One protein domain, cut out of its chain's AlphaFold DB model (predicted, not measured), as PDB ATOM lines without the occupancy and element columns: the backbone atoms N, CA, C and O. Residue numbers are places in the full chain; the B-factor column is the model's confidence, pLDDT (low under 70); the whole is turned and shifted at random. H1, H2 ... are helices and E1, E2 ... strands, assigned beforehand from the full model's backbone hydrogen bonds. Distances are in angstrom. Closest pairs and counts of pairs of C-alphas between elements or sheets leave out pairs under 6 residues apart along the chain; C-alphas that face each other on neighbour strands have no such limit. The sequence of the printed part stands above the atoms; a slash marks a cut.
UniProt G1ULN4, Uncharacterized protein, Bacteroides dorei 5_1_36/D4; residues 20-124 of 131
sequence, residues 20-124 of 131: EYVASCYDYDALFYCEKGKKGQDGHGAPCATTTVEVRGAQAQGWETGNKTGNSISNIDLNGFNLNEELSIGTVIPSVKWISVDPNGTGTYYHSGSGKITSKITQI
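AT A GLANCE: This is residues 20 to 124 of the 131 residues of an uncharacterized protein of Bacteroides dorei 5_1_36/D4 (UniProt G1ULN4). Six strands, E1 to E6, ring a closed barrel, with the short helix H1 outside its wall and two long links, residues 35 to 49 and residues 78 to 91, at opposite ends. The strands form a meander, each the antiparallel neighbour of the one before, and E6 comes back beside E1 to close the ring. The printed part has 105 residues, with one named helix and six named strands in the order H1, E1, E2, E3, E4, E5, E6; the class is mostly strand. The whole is compact, with a radius of gyration of the C-alphas of 13.0 A, and elongated, with spans of 41 by 23 by 20 A.

IN THESE COORDINATES: E1, residues 26 to 34, is 21.6 A long and begins at C-alpha 26 (17.743, 29.601, 36.036). E2 is residues 50 to 56, 19.0 A, and E3 residues 59 to 64, 16.6 A. E4, residues 68 to 77, is 21.4 A long; E5, residues 92 to 101, is 24.2 A; E6, residues 108 to 117, is 24.0 A and ends at C-alpha 117 (10.528, 38.885, 37.705). E1 bends by 66 degrees at residue 29, E4 by 66 degrees at residue 71, E5 by 79 degrees at residue 95 and E6 by 78 degrees at residue 113. H1, residues 20 to 23, spans 5.5 A from C-alpha 20 (26.613, 36.207, 37.059).

HOW THE PARTS SIT: Round the barrel, the hairpin E1 and E2 has N 30 and O 53 at 2.9 A, within hydrogen-bond range. In the hairpin E2 and E3, N 54 and O 61 are 2.9 A apart, and in E3 and E4, N 62 and O 71 are 2.8 A apart. The hairpin E4 and E5 has N 99 and O 74 at 2.9 A, and E5 and E6 has N 93 and O 115 at 2.8 A. E6 and E1 are antiparallel neighbours, with N 31 and O 116 at 2.8 A. Across the ring E1 and E4 are apart, as are E2 and E5, and E3 and E6. Residues 122 to 123 pair antiparallel with residues 26 to 27 of E1. H1 is on the barrel and outside it, at a height over the sheet of 7.2 A; it lies over none of the strands, but only just, as 2 of its 4 C-alphas fall on E4. The closest C-alphas of H1 and E4 are those of Glu 20 and Asp 77, 4.7 A apart. H1 is too short for an O i to N i+4 pair, and its 1 pair of O i and N i+3 is not within range.

THE WHOLE: The two C-alphas farthest apart are those of Asp 42 and Glu 86, 41.3 A. The printed part has no cut. The links E1 to E2, of 15 residues, and E4 to E5, of 14, are long. Mean pLDDT of the printed part is 81.2; residues 20 to 21, 36 to 49, 65 to 68 and 105 are under 70.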
ATOM      1  N   GLU A  20      26.819  36.516  38.474       65.75
ATOM      2  CA  GLU A  20      26.613  36.207  37.059       65.75
ATOM      3  C   GLU A  20      26.324  34.719  36.825       65.75
ATOM      4  O   GLU A  20      25.557  34.363  35.929       65.75
ATOM      5  N   TYR A  21      26.900  33.841  37.650       68.94
ATOM      6  CA  TYR A  21      26.629  32.410  37.612       68.94
ATOM      7  C   TYR A  21      25.243  32.091  38.181       68.94
ATOM      8  O   TYR A  21      24.522  31.314  37.556       68.94
ATOM      9  N   VAL A  22      24.836  32.730  39.289       76.94
ATOM     10  CA  VAL A  22      23.514  32.523  39.918       76.94
ATOM     11  C   VAL A  22      22.385  32.838  38.940       76.94
ATOM     12  O   VAL A  22      21.497  32.011  38.755       76.94
ATOM     13  N   ALA A  23      22.446  33.976  38.243       81.12
ATOM     14  CA  ALA A  23      21.471  34.307  37.201       81.12
ATOM     15  C   ALA A  23      21.410  33.226  36.103       81.12
ATOM     16  O   ALA A  23      20.336  32.850  35.646       81.12
ATOM     17  N   SER A  24      22.560  32.666  35.722       85.50
ATOM     18  CA  SER A  24      22.663  31.669  34.650       85.50
ATOM     19  C   SER A  24      22.269  30.232  35.037       85.50
ATOM     20  O   SER A  24      22.338  29.327  34.193       85.50
ATOM     21  N   CYS A  25      21.907  29.998  36.302       88.75
ATOM     22  CA  CYS A  25      21.397  28.717  36.800       88.75
ATOM     23  C   CYS A  25      19.894  28.537  36.565       88.75
ATOM     24  O   CYS A  25      19.379  27.437  36.775       88.75
ATOM     25  N   TYR A  26      19.195  29.591  36.143       91.38
ATOM     26  CA  TYR A  26      17.743  29.601  36.036       91.38
ATOM     27  C   TYR A  26      17.273  30.095  34.669       91.38
ATOM     28  O   TYR A  26      17.908  30.940  34.039       91.38
ATOM     29  N   ASP A  27      16.110  29.598  34.261       94.19
ATOM     30  CA  ASP A  27      15.307  30.169  33.190       94.19
ATOM     31  C   ASP A  27      14.252  31.091  33.802       94.19
ATOM     32  O   ASP A  27      13.474  30.672  34.669       94.19
ATOM     33  N   TYR A  28      14.239  32.351  33.370       94.94
ATOM     34  CA  TYR A  28      13.259  33.343  33.802       94.94
ATOM     35  C   TYR A  28      13.198  34.542  32.853       94.94
ATOM     36  O   TYR A  28      14.149  34.846  32.134       94.94
ATOM     37  N   ASP A  29      12.082  35.256  32.911       96.12
ATOM     38  CA  ASP A  29      11.888  36.546  32.269       96.12
ATOM     39  C   ASP A  29      11.821  37.627  33.348       96.12
ATOM     40  O   ASP A  29      11.279  37.413  34.443       96.12
ATOM     41  N   ALA A  30      12.367  38.800  33.044       94.69
ATOM     42  CA  ALA A  30      12.358  39.941  33.944       94.69
ATOM     43  C   ALA A  30      12.264  41.272  33.194       94.69
ATOM     44  O   ALA A  30      12.609  41.389  32.022       94.69
ATOM     45  N   LEU A  31      11.852  42.313  33.912       93.00
ATOM     46  CA  LEU A  31      12.047  43.703  33.517       93.00
ATOM     47  C   LEU A  31      13.212  44.270  34.318       93.00
ATOM     48  O   LEU A  31      13.132  44.301  35.543       93.00
ATOM     49  N   PHE A  32      14.267  44.731  33.654       90.88
ATOM     50  CA  PHE A  32      15.352  45.479  34.287       90.88
ATOM     51  C   PHE A  32      15.158  46.974  34.069       90.88
ATOM     52  O   PHE A  32      15.011  47.446  32.943       90.88
ATOM     53  N   TYR A  33      15.147  47.723  35.162       86.81
ATOM     54  CA  TYR A  33      14.980  49.166  35.194       86.81
ATOM     55  C   TYR A  33      16.355  49.801  35.353       86.81
ATOM     56  O   TYR A  33      16.981  49.679  36.404       86.81
ATOM     57  N   CYS A  34      16.854  50.445  34.297       82.00
ATOM     58  CA  CYS A  34      18.158  51.098  34.337       82.00
ATOM     59  C   CYS A  34      18.089  52.410  35.124       82.00
ATOM     60  O   CYS A  34      17.313  53.305  34.798       82.00
ATOM     61  N   GLU A  35      18.941  52.532  36.138       75.44
ATOM     62  CA  GLU A  35      19.085  53.733  36.960       75.44
ATOM     63  C   GLU A  35      20.360  54.509  36.600       75.44
ATOM     64  O   GLU A  35      20.394  55.735  36.723       75.44
ATOM     65  N   LYS A  36      21.422  53.823  36.145       63.41
ATOM     66  CA  LYS A  36      22.697  54.437  35.728       63.41
ATOM     67  C   LYS A  36      23.351  53.636  34.595       63.41
ATOM     68  O   LYS A  36      23.909  52.564  34.838       63.41
ATOM     69  N   GLY A  37      23.344  54.189  33.379       56.56
ATOM     70  CA  GLY A  37      24.171  53.732  32.255       56.56
ATOM     71  C   GLY A  37      25.533  54.432  32.270       56.56
ATOM     72  O   GLY A  37      25.606  55.663  32.299       56.56
ATOM     73  N   LYS A  38      26.647  53.690  32.294       47.59
ATOM     74  CA  LYS A  38      27.987  54.307  32.358       47.59
ATOM     75  C   LYS A  38      28.468  54.745  30.968       47.59
ATOM     76  O   LYS A  38      29.098  53.971  30.258       47.59
ATOM     77  N   LYS A  39      28.184  56.006  30.630       44.62
ATOM     78  CA  LYS A  39      28.979  56.995  29.860       44.62
ATOM     79  C   LYS A  39      27.997  58.098  29.473       44.62
ATOM     80  O   LYS A  39      27.197  57.881  28.577       44.62
ATOM     81  N   GLY A  40      28.026  59.233  30.174       47.41
ATOM     82  CA  GLY A  40      27.125  60.367  29.934       47.41
ATOM     83  C   GLY A  40      27.216  60.906  28.505       47.41
ATOM     84  O   GLY A  40      27.958  61.847  28.253       47.41
ATOM     85  N   GLN A  41      26.488  60.286  27.580       48.28
ATOM     86  CA  GLN A  41      26.416  60.650  26.176       48.28
ATOM     87  C   GLN A  41      24.969  60.962  25.811       48.28
ATOM     88  O   GLN A  41      24.049  60.187  26.095       48.28
ATOM     89  N   ASP A  42      24.810  62.115  25.169       41.72
ATOM     90  CA  ASP A  42      23.606  62.516  24.460       41.72
ATOM     91  C   ASP A  42      23.171  61.398  23.502       41.72
ATOM     92  O   ASP A  42      23.964  60.877  22.717       41.72
ATOM     93  N   GLY A  43      21.909  60.991  23.637       43.66
ATOM     94  CA  GLY A  43      21.336  59.783  23.029       43.66
ATOM     95  C   GLY A  43      20.679  58.843  24.048       43.66
ATOM     96  O   GLY A  43      19.901  57.970  23.670       43.66
ATOM     97  N   HIS A  44      20.929  59.050  25.344       44.06
ATOM     98  CA  HIS A  44      20.171  58.428  26.429       44.06
ATOM     99  C   HIS A  44      18.938  59.292  26.746       44.06
ATOM    100  O   HIS A  44      19.043  60.332  27.395       44.06
ATOM    101  N   GLY A  45      17.758  58.915  26.251       40.00
ATOM    102  CA  GLY A  45      16.519  59.621  26.586       40.00
ATOM    103  C   GLY A  45      16.130  59.387  28.047       40.00
ATOM    104  O   GLY A  45      15.638  58.309  28.348       40.00
ATOM    105  N   ALA A  46      16.329  60.389  28.921       38.34
ATOM    106  CA  ALA A  46      15.899  60.433  30.334       38.34
ATOM    107  C   ALA A  46      16.383  59.211  31.194       38.34
ATOM    108  O   ALA A  46      17.014  58.297  30.661       38.34
ATOM    109  N   PRO A  47      16.232  59.161  32.539       46.06
ATOM    110  CA  PRO A  47      16.658  57.992  33.338       46.06
ATOM    111  C   PRO A  47      15.755  56.761  33.078       46.06
ATOM    112  O   PRO A  47      14.912  56.448  33.908       46.06
ATOM    113  N   CYS A  48      15.744  56.171  31.874       52.84
ATOM    114  CA  CYS A  48      14.479  55.586  31.395       52.84
ATOM    115  C   CYS A  48      14.579  54.464  30.340       52.84
ATOM    116  O   CYS A  48      13.837  54.511  29.363       52.84
ATOM    117  N   ALA A  49      15.422  53.437  30.499       68.88
ATOM    118  CA  ALA A  49      15.264  52.220  29.688       68.88
ATOM    119  C   ALA A  49      14.838  51.039  30.561       68.88
ATOM    120  O   ALA A  49      15.620  50.523  31.363       68.88
ATOM    121  N   THR A  50      13.582  50.620  30.400       81.44
ATOM    122  CA  THR A  50      13.162  49.287  30.825       81.44
ATOM    123  C   THR A  50      13.650  48.303  29.772       81.44
ATOM    124  O   THR A  50      13.340  48.449  28.591       81.44
ATOM    125  N   THR A  51      14.429  47.318  30.201       86.12
ATOM    126  CA  THR A  51      14.848  46.196  29.365       86.12
ATOM    127  C   THR A  51      13.967  45.015  29.713       86.12
ATOM    128  O   THR A  51      13.999  44.545  30.849       86.12
ATOM    129  N   THR A  52      13.179  44.532  28.760       90.62
ATOM    130  CA  THR A  52      12.611  43.185  28.888       90.62
ATOM    131  C   THR A  52      13.750  42.211  28.671       90.62
ATOM    132  O   THR A  52      14.451  42.351  27.677       90.62
ATOM    133  N   VAL A  53      13.981  41.289  29.596       91.31
ATOM    134  CA  VAL A  53      15.079  40.323  29.539       91.31
ATOM    135  C   VAL A  53      14.508  38.921  29.610       91.31
ATOM    136  O   VAL A  53      13.729  38.613  30.507       91.31
ATOM    137  N   GLU A  54      14.945  38.076  28.689       94.12
ATOM    138  CA  GLU A  54      14.745  36.634  28.739       94.12
ATOM    139  C   GLU A  54      16.082  35.976  29.061       94.12
ATOM    140  O   GLU A  54      17.041  36.100  28.296       94.12
ATOM    141  N   VAL A  55      16.151  35.280  30.192       92.50
ATOM    142  CA  VAL A  55      17.313  34.492  30.608       92.50
ATOM    143  C   VAL A  55      17.006  33.023  30.371       92.50
ATOM    144  O   VAL A  55      15.991  32.497  30.837       92.50
ATOM    145  N   ARG A  56      17.877  32.377  29.600       92.00
ATOM    146  CA  ARG A  56      17.854  30.952  29.263       92.00
ATOM    147  C   ARG A  56      19.215  30.359  29.623       92.00
ATOM    148  O   ARG A  56      20.070  30.091  28.771       92.00
ATOM    149  N   GLY A  57      19.490  30.302  30.921       84.50
ATOM    150  CA  GLY A  57      20.793  29.937  31.463       84.50
ATOM    151  C   GLY A  57      21.917  30.906  31.089       84.50
ATOM    152  O   GLY A  57      21.881  32.083  31.426       84.50
ATOM    153  N   ALA A  58      22.963  30.415  30.413       81.06
ATOM    154  CA  ALA A  58      24.103  31.252  30.004       81.06
ATOM    155  C   ALA A  58      23.782  32.209  28.844       81.06
ATOM    156  O   ALA A  58      24.613  33.047  28.498       81.06
ATOM    157  N   GLN A  59      22.618  32.059  28.215       84.06
ATOM    158  CA  GLN A  59      22.177  32.918  27.130       84.06
ATOM    159  C   GLN A  59      21.084  33.838  27.653       84.06
ATOM    160  O   GLN A  59      20.108  33.368  28.232       84.06
ATOM    161  N   ALA A  60      21.229  35.139  27.431       87.31
ATOM    162  CA  ALA A  60      20.178  36.094  27.729       87.31
ATOM    163  C   ALA A  60      19.992  37.072  26.568       87.31
ATOM    164  O   ALA A  60      20.953  37.466  25.900       87.31
ATOM    165  N   GLN A  61      18.741  37.444  26.325       89.31
ATOM    166  CA  GLN A  61      18.352  38.413  25.304       89.31
ATOM    167  C   GLN A  61      17.535  39.530  25.930       89.31
ATOM    168  O   GLN A  61      16.854  39.327  26.931       89.31
ATOM    169  N   GLY A  62      17.642  40.719  25.346       85.50
ATOM    170  CA  GLY A  62      17.050  41.930  25.874       85.50
ATOM    171  C   GLY A  62      16.369  42.768  24.805       85.50
ATOM    172  O   GLY A  62      16.839  42.883  23.672       85.50
ATOM    173  N   TRP A  63      15.280  43.411  25.197       86.62
ATOM    174  CA  TRP A  63      14.558  44.389  24.396       86.62
ATOM    175  C   TRP A  63      14.456  45.671  25.207       86.62
ATOM    176  O   TRP A  63      13.690  45.758  26.169       86.62
ATOM    177  N   GLU A  64      15.296  46.637  24.852       76.38
ATOM    178  CA  GLU A  64      15.320  47.962  25.460       76.38
ATOM    179  C   GLU A  64      14.267  48.846  24.778       76.38
ATOM    180  O   GLU A  64      14.025  48.741  23.574       76.38
ATOM    181  N   THR A  65      13.637  49.748  25.526       69.12
ATOM    182  CA  THR A  65      12.730  50.754  24.951       69.12
ATOM    183  C   THR A  65      13.423  51.580  23.853       69.12
ATOM    184  O   THR A  65      14.492  52.145  24.083       69.12
ATOM    185  N   GLY A  66      12.799  51.676  22.670       61.25
ATOM    186  CA  GLY A  66      13.353  52.296  21.454       61.25
ATOM    187  C   GLY A  66      13.508  51.283  20.306       61.25
ATOM    188  O   GLY A  66      12.959  50.191  20.370       61.25
ATOM    189  N   ASN A  67      14.281  51.609  19.261       60.09
ATOM    190  CA  ASN A  67      14.595  50.683  18.151       60.09
ATOM    191  C   ASN A  67      15.665  49.621  18.518       60.09
ATOM    192  O   ASN A  67      16.330  49.080  17.637       60.09
ATOM    193  N   LYS A  68      15.875  49.345  19.812       65.94
ATOM    194  CA  LYS A  68      16.927  48.455  20.328       65.94
ATOM    195  C   LYS A  68      16.330  47.114  20.756       65.94
ATOM    196  O   LYS A  68      16.053  46.874  21.930       65.94
ATOM    197  N   THR A  69      16.075  46.255  19.776       71.06
ATOM    198  CA  THR A  69      15.435  44.947  19.973       71.06
ATOM    199  C   THR A  69      16.408  43.810  19.702       71.06
ATOM    200  O   THR A  69      17.107  43.847  18.691       71.06
ATOM    201  N   GLY A  70      16.388  42.762  20.532       75.31
ATOM    202  CA  GLY A  70      17.222  41.573  20.327       75.31
ATOM    203  C   GLY A  70      18.675  41.764  20.765       75.31
ATOM    204  O   GLY A  70      19.582  41.161  20.194       75.31
ATOM    205  N   ASN A  71      18.907  42.614  21.765       83.94
ATOM    206  CA  ASN A  71      20.229  42.836  22.333       83.94
ATOM    207  C   ASN A  71      20.704  41.564  23.033       83.94
ATOM    208  O   ASN A  71      19.967  40.974  23.822       83.94
ATOM    209  N   SER A  72      21.957  41.173  22.811       87.56
ATOM    210  CA  SER A  72      22.570  40.155  23.664       87.56
ATOM    211  C   SER A  72      22.753  40.747  25.056       87.56
ATOM    212  O   SER A  72      23.335  41.827  25.185       87.56
ATOM    213  N   ILE A  73      22.285  40.037  26.082       88.56
ATOM    214  CA  ILE A  73      22.466  40.408  27.486       88.56
ATOM    215  C   ILE A  73      23.489  39.468  28.117       88.56
ATOM    216  O   ILE A  73      23.460  38.259  27.897       88.56
ATOM    217  N   SER A  74      24.418  40.022  28.889       88.69
ATOM    218  CA  SER A  74      25.424  39.241  29.605       88.69
ATOM    219  C   SER A  74      25.803  39.881  30.939       88.69
ATOM    220  O   SER A  74      25.385  40.998  31.251       88.69
ATOM    221  N   ASN A  75      26.593  39.149  31.733       87.81
ATOM    222  CA  ASN A  75      27.097  39.567  33.044       87.81
ATOM    223  C   ASN A  75      25.989  40.105  33.961       87.81
ATOM    224  O   ASN A  75      26.116  41.194  34.520       87.81
ATOM    225  N   ILE A  76      24.884  39.356  34.061       90.69
ATOM    226  CA  ILE A  76      23.767  39.687  34.947       90.69
ATOM    227  C   ILE A  76      24.204  39.427  36.392       90.69
ATOM    228  O   ILE A  76      24.113  38.311  36.886       90.69
ATOM    229  N   ASP A  77      24.681  40.461  37.068       91.12
ATOM    230  CA  ASP A  77      25.051  40.437  38.481       91.12
ATOM    231  C   ASP A  77      23.836  40.854  39.313       91.12
ATOM    232  O   ASP A  77      23.469  42.030  39.335       91.12
ATOM    233  N   LEU A  78      23.212  39.889  39.995       90.62
ATOM    234  CA  LEU A  78      22.059  40.099  40.881       90.62
ATOM    235  C   LEU A  78      22.439  40.691  42.254       90.62
ATOM    236  O   LEU A  78      21.599  40.768  43.151       90.62
ATOM    237  N   ASN A  79      23.704  41.079  42.443       88.38
ATOM    238  CA  ASN A  79      24.231  41.770  43.616       88.38
ATOM    239  C   ASN A  79      23.861  41.099  44.955       88.38
ATOM    240  O   ASN A  79      23.495  41.765  45.924       88.38
ATOM    241  N   GLY A  80      23.927  39.764  45.001       83.94
ATOM    242  CA  GLY A  80      23.640  38.967  46.197       83.94
ATOM    243  C   GLY A  80      22.168  38.598  46.391       83.94
ATOM    244  O   GLY A  80      21.833  37.967  47.391       83.94
ATOM    245  N   PHE A  81      21.278  38.968  45.467       88.88
ATOM    246  CA  PHE A  81      19.887  38.530  45.510       88.88
ATOM    247  C   PHE A  81      19.784  37.020  45.246       88.88
ATOM    248  O   PHE A  81      20.212  36.530  44.201       88.88
ATOM    249  N   ASN A  82      19.188  36.286  46.189       88.12
ATOM    250  CA  ASN A  82      19.033  34.839  46.084       88.12
ATOM    251  C   ASN A  82      17.843  34.476  45.183       88.12
ATOM    252  O   ASN A  82      16.685  34.562  45.601       88.12
ATOM    253  N   LEU A  83      18.139  34.069  43.951       88.81
ATOM    254  CA  LEU A  83      17.153  33.599  42.984       88.81
ATOM    255  C   LEU A  83      16.821  32.120  43.236       88.81
ATOM    256  O   LEU A  83      17.722  31.293  43.330       88.81
ATOM    257  N   ASN A  84      15.535  31.774  43.323       90.19
ATOM    258  CA  ASN A  84      15.077  30.391  43.479       90.19
ATOM    259  C   ASN A  84      13.651  30.198  42.925       90.19
ATOM    260  O   ASN A  84      12.955  31.166  42.621       90.19
ATOM    261  N   GLU A  85      13.220  28.940  42.803       90.94
ATOM    262  CA  GLU A  85      11.935  28.560  42.193       90.94
ATOM    263  C   GLU A  85      10.698  28.901  43.048       90.94
ATOM    264  O   GLU A  85       9.577  28.858  42.539       90.94
ATOM    265  N   GLU A  86      10.874  29.253  44.327       92.12
ATOM    266  CA  GLU A  86       9.780  29.629  45.237       92.12
ATOM    267  C   GLU A  86       9.377  31.106  45.092       92.12
ATOM    268  O   GLU A  86       8.319  31.524  45.576       92.12
ATOM    269  N   LEU A  87      10.199  31.917  44.417       93.50
ATOM    270  CA  LEU A  87       9.905  33.329  44.201       93.50
ATOM    271  C   LEU A  87       8.686  33.509  43.293       93.50
ATOM    272  O   LEU A  87       8.545  32.901  42.232       93.50
ATOM    273  N   SER A  88       7.806  34.419  43.701       94.94
ATOM    274  CA  SER A  88       6.593  34.737  42.952       94.94
ATOM    275  C   SER A  88       6.878  35.639  41.752       94.94
ATOM    276  O   SER A  88       7.770  36.493  41.788       94.94
ATOM    277  N   ILE A  89       6.046  35.527  40.715       96.25
ATOM    278  CA  ILE A  89       5.984  36.536  39.654       96.25
ATOM    279  C   ILE A  89       5.731  37.903  40.299       96.25
ATOM    280  O   ILE A  89       4.877  38.054  41.172       96.25
ATOM    281  N   GLY A  90       6.484  38.907  39.865       93.69
ATOM    282  CA  GLY A  90       6.454  40.254  40.414       93.69
ATOM    283  C   GLY A  90       7.460  40.509  41.534       93.69
ATOM    284  O   GLY A  90       7.563  41.659  41.960       93.69
ATOM    285  N   THR A  91       8.219  39.494  41.967       96.56
ATOM    286  CA  THR A  91       9.337  39.671  42.907       96.56
ATOM    287  C   THR A  91      10.322  40.706  42.371       96.56
ATOM    288  O   THR A  91      10.717  40.661  41.203       96.56
ATOM    289  N   VAL A  92      10.709  41.643  43.236       94.75
ATOM    290  CA  VAL A  92      11.639  42.725  42.913       94.75
ATOM    291  C   VAL A  92      13.061  42.300  43.252       94.75
ATOM    292  O   VAL A  92      13.346  41.908  44.382       94.75
ATOM    293  N   ILE A  93      13.952  42.434  42.276       92.50
ATOM    294  CA  ILE A  93      15.399  42.364  42.451       92.50
ATOM    295  C   ILE A  93      15.862  43.795  42.754       92.50
ATOM    296  O   ILE A  93      15.758  44.666  41.888       92.50
ATOM    297  N   PRO A  94      16.352  44.084  43.967       90.12
ATOM    298  CA  PRO A  94      16.635  45.457  44.380       90.12
ATOM    299  C   PRO A  94      17.832  46.060  43.643       90.12
ATOM    300  O   PRO A  94      17.910  47.276  43.492       90.12
ATOM    301  N   SER A  95      18.776  45.225  43.208       89.62
ATOM    302  CA  SER A  95      19.981  45.673  42.529       89.62
ATOM    303  C   SER A  95      20.435  44.631  41.519       89.62
ATOM    304  O   SER A  95      20.637  43.473  41.865       89.62
ATOM    305  N   VAL A  96      20.588  45.057  40.271       89.69
ATOM    306  CA  VAL A  96      21.105  44.249  39.174       89.69
ATOM    307  C   VAL A  96      22.036  45.092  38.310       89.69
ATOM    308  O   VAL A  96      21.776  46.272  38.055       89.69
ATOM    309  N   LYS A  97      23.138  44.493  37.859       89.75
ATOM    310  CA  LYS A  97      23.993  45.035  36.798       89.75
ATOM    311  C   LYS A  97      23.959  44.093  35.612       89.75
ATOM    312  O   LYS A  97      23.860  42.888  35.797       89.75
ATOM    313  N   TRP A  98      24.027  44.637  34.407       88.88
ATOM    314  CA  TRP A  98      24.064  43.833  33.190       88.88
ATOM    315  C   TRP A  98      24.757  44.591  32.065       88.88
ATOM    316  O   TRP A  98      24.918  45.814  32.108       88.88
ATOM    317  N   ILE A  99      25.170  43.850  31.047       86.69
ATOM    318  CA  ILE A  99      25.720  44.383  29.806       86.69
ATOM    319  C   ILE A  99      24.713  44.113  28.695       86.69
ATOM    320  O   ILE A  99      24.160  43.017  28.630       86.69
ATOM    321  N   SER A 100      24.491  45.093  27.820       85.38
ATOM    322  CA  SER A 100      23.769  44.890  26.564       85.38
ATOM    323  C   SER A 100      24.648  45.237  25.366       85.38
ATOM    324  O   SER A 100      25.465  46.159  25.414       85.38
ATOM    325  N   VAL A 101      24.507  44.478  24.282       83.94
ATOM    326  CA  VAL A 101      25.169  44.752  23.000       83.94
ATOM    327  C   VAL A 101      24.091  44.979  21.950       83.94
ATOM    328  O   VAL A 101      23.263  44.093  21.735       83.94
ATOM    329  N   ASP A 102      24.091  46.157  21.321       78.81
ATOM    330  CA  ASP A 102      23.142  46.473  20.248       78.81
ATOM    331  C   ASP A 102      23.477  45.624  19.011       78.81
ATOM    332  O   ASP A 102      24.604  45.710  18.504       78.81
ATOM    333  N   PRO A 103      22.531  44.817  18.501       75.38
ATOM    334  CA  PRO A 103      22.768  43.955  17.348       75.38
ATOM    335  C   PRO A 103      23.078  44.747  16.070       75.38
ATOM    336  O   PRO A 103      23.699  44.209  15.158       75.38
ATOM    337  N   ASN A 104      22.717  46.033  16.010       76.69
ATOM    338  CA  ASN A 104      23.039  46.923  14.894       76.69
ATOM    339  C   ASN A 104      24.474  47.483  14.959       76.69
ATOM    340  O   ASN A 104      24.847  48.321  14.139       76.69
ATOM    341  N   GLY A 105      25.284  47.056  15.934       66.94
ATOM    342  CA  GLY A 105      26.700  47.416  16.035       66.94
ATOM    343  C   GLY A 105      26.969  48.814  16.595       66.94
ATOM    344  O   GLY A 105      28.080  49.322  16.459       66.94
ATOM    345  N   THR A 106      25.983  49.448  17.234       71.31
ATOM    346  CA  THR A 106      26.128  50.811  17.780       71.31
ATOM    347  C   THR A 106      26.957  50.861  19.070       71.31
ATOM    348  O   THR A 106      27.485  51.918  19.418       71.31
ATOM    349  N   GLY A 107      27.128  49.726  19.760       79.12
ATOM    350  CA  GLY A 107      28.076  49.591  20.864       79.12
ATOM    351  C   GLY A 107      27.688  48.579  21.940       79.12
ATOM    352  O   GLY A 107      26.683  47.872  21.855       79.12
ATOM    353  N   THR A 108      28.530  48.538  22.974       82.50
ATOM    354  CA  THR A 108      28.326  47.790  24.220       82.50
ATOM    355  C   THR A 108      27.977  48.763  25.343       82.50
ATOM    356  O   THR A 108      28.698  49.740  25.566       82.50
ATOM    357  N   TYR A 109      26.898  48.478  26.066       79.06
ATOM    358  CA  TYR A 109      26.349  49.315  27.126       79.06
ATOM    359  C   TYR A 109      26.405  48.594  28.469       79.06
ATOM    360  O   TYR A 109      26.145  47.397  28.562       79.06
ATOM    361  N   TYR A 110      26.741  49.344  29.515       83.88
ATOM    362  CA  TYR A 110      26.870  48.842  30.880       83.88
ATOM    363  C   TYR A 110      25.807  49.493  31.744       83.88
ATOM    364  O   TYR A 110      25.782  50.723  31.879       83.88
ATOM    365  N   HIS A 111      24.971  48.661  32.348       82.31
ATOM    366  CA  HIS A 111      23.784  49.083  33.068       82.31
ATOM    367  C   HIS A 111      23.855  48.708  34.537       82.31
ATOM    368  O   HIS A 111      24.516  47.749  34.940       82.31
ATOM    369  N   SER A 112      23.131  49.478  35.337       86.44
ATOM    370  CA  SER A 112      22.851  49.164  36.730       86.44
ATOM    371  C   SER A 112      21.499  49.742  37.121       86.44
ATOM    372  O   SER A 112      21.133  50.824  36.653       86.44
ATOM    373  N   GLY A 113      20.770  49.032  37.974       87.88
ATOM    374  CA  GLY A 113      19.489  49.474  38.511       87.88
ATOM    375  C   GLY A 113      18.775  48.340  39.229       87.88
ATOM    376  O   GLY A 113      19.431  47.571  39.927       87.88
ATOM    377  N   SER A 114      17.464  48.221  39.050       91.19
ATOM    378  CA  SER A 114      16.622  47.210  39.703       91.19
ATOM    379  C   SER A 114      15.966  46.273  38.688       91.19
ATOM    380  O   SER A 114      16.036  46.490  37.480       91.19
ATOM    381  N   GLY A 115      15.345  45.195  39.162       91.81
ATOM    382  CA  GLY A 115      14.669  44.210  38.325       91.81
ATOM    383  C   GLY A 115      13.325  43.770  38.892       91.81
ATOM    384  O   GLY A 115      13.062  43.903  40.085       91.81
ATOM    385  N   LYS A 116      12.466  43.211  38.044       95.38
ATOM    386  CA  LYS A 116      11.206  42.577  38.443       95.38
ATOM    387  C   LYS A 116      10.991  41.303  37.644       95.38
ATOM    388  O   LYS A 116      10.949  41.360  36.421       95.38
ATOM    389  N   ILE A 117      10.813  40.180  38.330       96.56
ATOM    390  CA  ILE A 117      10.528  38.885  37.705       96.56
ATOM    391  C   ILE A 117       9.136  38.914  37.066       96.56
ATOM    392  O   ILE A 117       8.168  39.335  37.703       96.56
ATOM    393  N   THR A 118       9.024  38.462  35.819       96.88
ATOM    394  CA  THR A 118       7.765  38.444  35.055       96.88
ATOM    395  C   THR A 118       7.307  37.051  34.641       96.88
ATOM    396  O   THR A 118       6.160  36.906  34.229       96.88
ATOM    397  N   SER A 119       8.144  36.024  34.801       97.12
ATOM    398  CA  SER A 119       7.783  34.622  34.561       97.12
ATOM    399  C   SER A 119       7.969  33.761  35.808       97.12
ATOM    400  O   SER A 119       8.523  34.190  36.821       97.12
ATOM    401  N   LYS A 120       7.541  32.499  35.719       95.19
ATOM    402  CA  LYS A 120       8.004  31.470  36.649       95.19
ATOM    403  C   LYS A 120       9.517  31.283  36.486       95.19
ATOM    404  O   LYS A 120      10.009  31.285  35.358       95.19
ATOM    405  N   ILE A 121      10.211  31.105  37.604       94.00
ATOM    406  CA  ILE A 121      11.632  30.761  37.646       94.00
ATOM    407  C   ILE A 121      11.752  29.239  37.625       94.00
ATOM    408  O   ILE A 121      11.069  28.563  38.393       94.00
ATOM    409  N   THR A 122      12.598  28.712  36.744       93.12
ATOM    410  CA  THR A 122      12.861  27.269  36.642       93.12
ATOM    411  C   THR A 122      14.353  27.017  36.764       93.12
ATOM    412  O   THR A 122      15.135  27.640  36.051       93.12
ATOM    413  N   GLN A 123      14.768  26.125  37.661       90.38
ATOM    414  CA  GLN A 123      16.179  25.765  37.777       90.38
ATOM    415  C   GLN A 123      16.602  24.864  36.614       90.38
ATOM    416  O   GLN A 123      15.938  23.882  36.282       90.38
ATOM    417  N   ILE A 124      17.747  25.170  36.008       87.94
ATOM    418  CA  ILE A 124      18.293  24.363  34.920       87.94
ATOM    419  C   ILE A 124      18.935  23.107  35.509       87.94
ATOM    420  O   ILE A 124      19.881  23.170  36.301       87.94
TER     421      ILE A 124